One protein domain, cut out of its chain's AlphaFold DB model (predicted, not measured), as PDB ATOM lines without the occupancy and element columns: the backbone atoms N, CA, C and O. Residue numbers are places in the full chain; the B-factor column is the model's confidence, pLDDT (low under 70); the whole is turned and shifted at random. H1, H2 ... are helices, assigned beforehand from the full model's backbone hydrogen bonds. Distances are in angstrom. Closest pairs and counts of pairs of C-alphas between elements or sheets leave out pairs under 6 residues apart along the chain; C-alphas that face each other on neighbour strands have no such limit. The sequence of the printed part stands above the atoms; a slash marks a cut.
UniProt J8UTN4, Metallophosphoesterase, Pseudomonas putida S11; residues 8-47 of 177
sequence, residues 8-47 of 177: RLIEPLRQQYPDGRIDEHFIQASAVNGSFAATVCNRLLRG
ATOM      1  N   ARG A   8     329.343 298.932 333.208       94.81
ATOM      2  CA  ARG A   8     329.822 298.411 331.914       94.81
ATOM      3  C   ARG A   8     328.847 298.679 330.766       94.81
ATOM      4  O   ARG A   8     329.250 298.682 329.607       94.81
ATOM      5  N   LEU A   9     327.562 298.869 331.076       95.94
ATOM      6  CA  LEU A   9     326.523 299.227 330.107       95.94
ATOM      7  C   LEU A   9     326.169 300.713 330.168       95.94
ATOM      8  O   LEU A   9     325.881 301.315 329.134       95.94
ATOM      9  N   ILE A  10     326.196 301.306 331.363       95.94
ATOM     10  CA  ILE A  10     325.853 302.716 331.575       95.94
ATOM     11  C   ILE A  10     326.895 303.635 330.934       95.94
ATOM     12  O   ILE A  10     326.516 304.628 330.319       95.94
ATOM     13  N   GLU A  11     328.187 303.328 331.039       96.19
ATOM     14  CA  GLU A  11     329.246 304.180 330.488       96.19
ATOM     15  C   GLU A  11     329.154 304.320 328.957       96.19
ATOM     16  O   GLU A  11     329.053 305.459 328.490       96.19
ATOM     17  N   PRO A  12     329.076 303.235 328.153       96.56
ATOM     18  CA  PRO A  12     328.875 303.368 326.709       96.56
ATOM     19  C   PRO A  12     327.529 304.008 326.352       96.56
ATOM     20  O   PRO A  12     327.443 304.767 325.387       96.56
ATOM     21  N   LEU A  13     326.474 303.743 327.136       96.31
ATOM     22  CA  LEU A  13     325.169 304.363 326.915       96.31
ATOM     23  C   LEU A  13     325.244 305.884 327.078       96.31
ATOM     24  O   LEU A  13     324.714 306.605 326.241       96.31
ATOM     25  N   ARG A  14     325.942 306.382 328.107       96.06
ATOM     26  CA  ARG A  14     326.141 307.823 328.336       96.06
ATOM     27  C   ARG A  14     327.018 308.482 327.276       96.06
ATOM     28  O   ARG A  14     326.870 309.675 327.047       96.06
ATOM     29  N   GLN A  15     327.918 307.740 326.632       96.19
ATOM     30  CA  GLN A  15     328.679 308.261 325.492       96.19
ATOM     31  C   GLN A  15     327.783 308.472 324.263       96.19
ATOM     32  O   GLN A  15     327.967 309.448 323.543       96.19
ATOM     33  N   GLN A  16     326.808 307.584 324.041       95.25
ATOM     34  CA  GLN A  16     325.858 307.683 322.923       95.25
ATOM     35  C   GLN A  16     324.708 308.662 323.206       95.25
ATOM     36  O   GLN A  16     324.299 309.390 322.308       95.25
ATOM     37  N   TYR A  17     324.229 308.711 324.454       95.94
ATOM     38  CA  TYR A  17     323.126 309.563 324.913       95.94
ATOM     39  C   TYR A  17     323.556 310.376 326.151       95.94
ATOM     40  O   TYR A  17     323.196 310.026 327.282       95.94
ATOM     41  N   PRO A  18     324.350 311.452 325.978       94.56
ATOM     42  CA  PRO A  18     324.915 312.223 327.093       94.56
ATOM     43  C   PRO A  18     323.885 312.913 327.989       94.56
ATOM     44  O   PRO A  18     324.158 313.157 329.165       94.56
ATOM     45  N   ASP A  19     322.703 313.215 327.455       94.50
ATOM     46  CA  ASP A  19     321.576 313.804 328.184       94.50
ATOM     47  C   ASP A  19     320.673 312.752 328.858       94.50
ATOM     48  O   ASP A  19     319.687 313.099 329.513       94.50
ATOM     49  N   GLY A  20     321.008 311.464 328.713       90.12
ATOM     50  CA  GLY A  20     320.261 310.343 329.273       90.12
ATOM     51  C   GLY A  20     318.930 310.061 328.572       90.12
ATOM     52  O   GLY A  20     318.100 309.343 329.134       90.12
ATOM     53  N   ARG A  21     318.695 310.617 327.376       95.12
ATOM     54  CA  ARG A  21     317.450 310.434 326.624       95.12
ATOM     55  C   ARG A  21     317.692 309.541 325.419       95.12
ATOM     56  O   ARG A  21     318.284 309.962 324.436       95.12
ATOM     57  N   ILE A  22     317.210 308.305 325.498       94.81
ATOM     58  CA  ILE A  22     317.196 307.390 324.351       94.81
ATOM     59  C   ILE A  22     316.179 307.867 323.307       94.81
ATOM     60  O   ILE A  22     315.116 308.379 323.662       94.81
ATOM     61  N   ASP A  23     316.505 307.694 322.030       96.25
ATOM     62  CA  ASP A  23     315.652 308.080 320.910       96.25
ATOM     63  C   ASP A  23     314.837 306.894 320.364       96.25
ATOM     64  O   ASP A  23     314.926 305.758 320.839       96.25
ATOM     65  N   GLU A  24     314.012 307.157 319.351       97.69
ATOM     66  CA  GLU A  24     313.205 306.124 318.702       97.69
ATOM     67  C   GLU A  24     314.066 305.001 318.101       97.69
ATOM     68  O   GLU A  24     313.710 303.825 318.207       97.69
ATOM     69  N   HIS A  25     315.220 305.335 317.520       96.81
ATOM     70  CA  HIS A  25     316.113 304.352 316.914       96.81
ATOM     71  C   HIS A  25     316.668 303.379 317.965       96.81
ATOM     72  O   HIS A  25     316.699 302.170 317.734       96.81
ATOM     73  N   PHE A  26     317.040 303.867 319.151       97.62
ATOM     74  CA  PHE A  26     317.449 303.012 320.264       97.62
ATOM     75  C   PHE A  26     316.331 302.065 320.703       97.62
ATOM     76  O   PHE A  26     316.571 300.878 320.936       97.62
ATOM     77  N   ILE A  27     315.097 302.574 320.795       96.75
ATOM     78  CA  ILE A  27     313.929 301.761 321.145       96.75
ATOM     79  C   ILE A  27     313.720 300.653 320.111       96.75
ATOM     80  O   ILE A  27     313.581 299.490 320.492       96.75
ATOM     81  N   GLN A  28     313.772 300.972 318.818       97.94
ATOM     82  CA  GLN A  28     313.669 299.981 317.744       97.94
ATOM     83  C   GLN A  28     314.808 298.951 317.819       97.94
ATOM     84  O   GLN A  28     314.563 297.745 317.768       97.94
ATOM     85  N   ALA A  29     316.048 299.402 318.032       97.62
ATOM     86  CA  ALA A  29     317.204 298.524 318.192       97.62
ATOM     87  C   ALA A  29     317.068 297.590 319.405       97.62
ATOM     88  O   ALA A  29     317.573 296.466 319.374       97.62
ATOM     89  N   SER A  30     316.362 298.008 320.462       97.19
ATOM     90  CA  SER A  30     316.132 297.178 321.650       97.19
ATOM     91  C   SER A  30     315.258 295.946 321.388       97.19
ATOM     92  O   SER A  30     315.314 294.987 322.157       97.19
ATOM     93  N   ALA A  31     314.509 295.927 320.278       96.88
ATOM     94  CA  ALA A  31     313.756 294.758 319.827       96.88
ATOM     95  C   ALA A  31     314.632 293.719 319.096       96.88
ATOM     96  O   ALA A  31     314.200 292.587 318.876       96.88
ATOM     97  N   VAL A  32     315.865 294.079 318.719       97.62
ATOM     98  CA  VAL A  32     316.803 293.176 318.041       97.62
ATOM     99  C   VAL A  32     317.579 292.374 319.082       97.62
ATOM    100  O   VAL A  32     318.436 292.905 319.789       97.62
ATOM    101  N   ASN A  33     317.304 291.071 319.163       95.25
ATOM    102  CA  ASN A  33     317.999 290.169 320.082       95.25
ATOM    103  C   ASN A  33     319.523 290.234 319.896       95.25
ATOM    104  O   ASN A  33     320.032 290.117 318.785       95.25
ATOM    105  N   GLY A  34     320.246 290.393 321.007       95.44
ATOM    106  CA  GLY A  34     321.707 290.497 321.016       95.44
ATOM    107  C   GLY A  34     322.259 291.882 320.664       95.44
ATOM    108  O   GLY A  34     323.473 292.064 320.718       95.44
ATOM    109  N   SER A  35     321.413 292.866 320.341       97.38
ATOM    110  CA  SER A  35     321.869 294.246 320.175       97.38
ATOM    111  C   SER A  35     322.299 294.852 321.514       97.38
ATOM    112  O   SER A  35     321.813 294.467 322.582       97.38
ATOM    113  N   PHE A  36     323.164 295.868 321.460       97.06
ATOM    114  CA  PHE A  36     323.539 296.638 322.647       97.06
ATOM    115  C   PHE A  36     322.307 297.215 323.360       97.06
ATOM    116  O   PHE A  36     322.186 297.085 324.576       97.06
ATOM    117  N   ALA A  37     321.359 297.782 322.608       97.50
ATOM    118  CA  ALA A  37     320.130 298.339 323.163       97.50
ATOM    119  C   ALA A  37     319.280 297.274 323.876       97.50
ATOM    120  O   ALA A  37     318.772 297.524 324.968       97.50
ATOM    121  N   ALA A  38     319.180 296.063 323.317       97.56
ATOM    122  CA  ALA A  38     318.477 294.954 323.957       97.56
ATOM    123  C   ALA A  38     319.166 294.536 325.265       97.56
ATOM    124  O   ALA A  38     318.502 294.344 326.284       97.56
ATOM    125  N   THR A  39     320.500 294.442 325.277       96.75
ATOM    126  CA  THR A  39     321.277 294.133 326.488       96.75
ATOM    127  C   THR A  39     321.125 295.209 327.560       96.75
ATOM    128  O   THR A  39     320.897 294.871 328.722       96.75
ATOM    129  N   VAL A  40     321.197 296.490 327.183       96.69
ATOM    130  CA  VAL A  40     320.966 297.631 328.079       96.69
ATOM    131  C   VAL A  40     319.570 297.549 328.683       96.69
ATOM    132  O   VAL A  40     319.449 297.508 329.904       96.69
ATOM    133  N   CYS A  41     318.523 297.459 327.859       95.62
ATOM    134  CA  CYS A  41     317.144 297.383 328.337       95.62
ATOM    135  C   CYS A  41     316.933 296.179 329.262       95.62
ATOM    136  O   CYS A  41     316.371 296.329 330.344       95.62
ATOM    137  N   ASN A  42     317.426 294.995 328.890       94.44
ATOM    138  CA  ASN A  42     317.285 293.804 329.723       94.44
ATOM    139  C   ASN A  42     318.012 293.959 331.063       94.44
ATOM    140  O   ASN A  42     317.395 293.763 332.104       94.44
ATOM    141  N   ARG A  43     319.280 294.381 331.079       95.12
ATOM    142  CA  ARG A  43     320.031 294.495 332.336       95.12
ATOM    143  C   ARG A  43     319.496 295.616 333.223       95.12
ATOM    144  O   ARG A  43     319.228 295.405 334.399       95.12
ATOM    145  N   LEU A  44     319.342 296.814 332.669       95.31
ATOM    146  CA  LEU A  44     319.066 298.030 333.430       95.31
ATOM    147  C   LEU A  44     317.595 298.137 333.867       95.31
ATOM    148  O   LEU A  44     317.306 298.675 334.943       95.31
ATOM    149  N   LEU A  45     316.668 297.606 333.058       94.38
ATOM    150  CA  LEU A  45     315.227 297.665 333.323       94.38
ATOM    151  C   LEU A  45     314.644 296.345 333.845       94.38
ATOM    152  O   LEU A  45     313.593 296.361 334.476       94.38
ATOM    153  N   ARG A  46     315.285 295.195 333.612       92.75
ATOM    154  CA  ARG A  46     314.790 293.899 334.120       92.75
ATOM    155  C   ARG A  46     315.673 293.289 335.205       92.75
ATOM    156  O   ARG A  46     315.318 292.265 335.774       92.75
ATOM    157  N   GLY A  47     316.785 293.944 335.525       93.81
ATOM    158  CA  GLY A  47     317.670 293.539 336.602       93.81
ATOM    159  C   GLY A  47     318.620 292.418 336.197       93.81
ATOM    160  O   GLY A  47     318.888 292.167 335.020       93.81
TER     161      GLY A  47
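What this domain is: This is residues 8 to 47 of the 177 residues of the protein "Metallophosphoesterase" of Pseudomonas putida S11 (UniProt J8UTN4). Three short helices stand round an open middle like the sides of a loose triangle: H2 and H3 meet at a corner, and H1 forms the remaining side, its Leu 9 coming near Val 40 of H3. The link of residues 17 to 23 swings out from H1 and leads across to H2, whose own body stays apart from H1. The printed part has 40 residues with three named helices, in the order H1, H2, H3, and no named strand; 27 of the residues are in helices, and the class is all helix, meaning that the named elements are helices alone. The whole is compact, with a radius of gyration of the C-alphas of 9.4 A, and rounded, with spans of 24 by 21 by 14 A.

Where its parts are: H1 takes residues 8 to 16 and is 13.5 A long from first to last C-alpha; it begins at C-alpha 8, at (329.822, 298.411, 331.914). After residues 17 to 23 comes H2, residues 24 to 30, 9.9 A long, with C-alpha 24 at (313.205, 306.124, 318.702). Residues 31 to 35 follow, and then H3, the longest helix by residues with 11, residues 36 to 46, 14.7 A long. It ends at C-alpha 46, at (314.790, 293.899, 334.120), and Gly 47 is the last printed residue.

How they stand to each other: H1 and H3 are close but not clearly touching, with 2 pairs of C-alphas within 8 A. Their closest C-alphas are those of Leu 9 and Val 40, 6.1 A apart. Their lines stand at a steep tilt of 57 degrees, and they run opposite ways. H1 and H2 are apart, though they follow each other along the chain. H2 and H3 touch, with 10 pairs of C-alphas within 8 A, and the closest C-alphas are those of Ser 30 and Ala 38, 4.0 A apart. Their lines are about perpendicular, at 79 degrees. In H2 and H3 every O i to N i+4 pair is within hydrogen-bond range, while in H1 4 of 5 are.

The domain as a whole: The two C-alphas farthest apart are those of Asp 19 and Asn 33, at 25.2 A, and the first and last printed C-alphas, of Arg 8 and Gly 47, are 13.9 A apart. The printed part runs from residue 8 to residue 47 of a chain of 177 residues and has no cut. The link from H1 to H2 is short, with 7 residues, and the link from H2 to H3 is tight, with 5 residues. The mean pLDDT of the printed part is 95.9, and no printed residue is under 70.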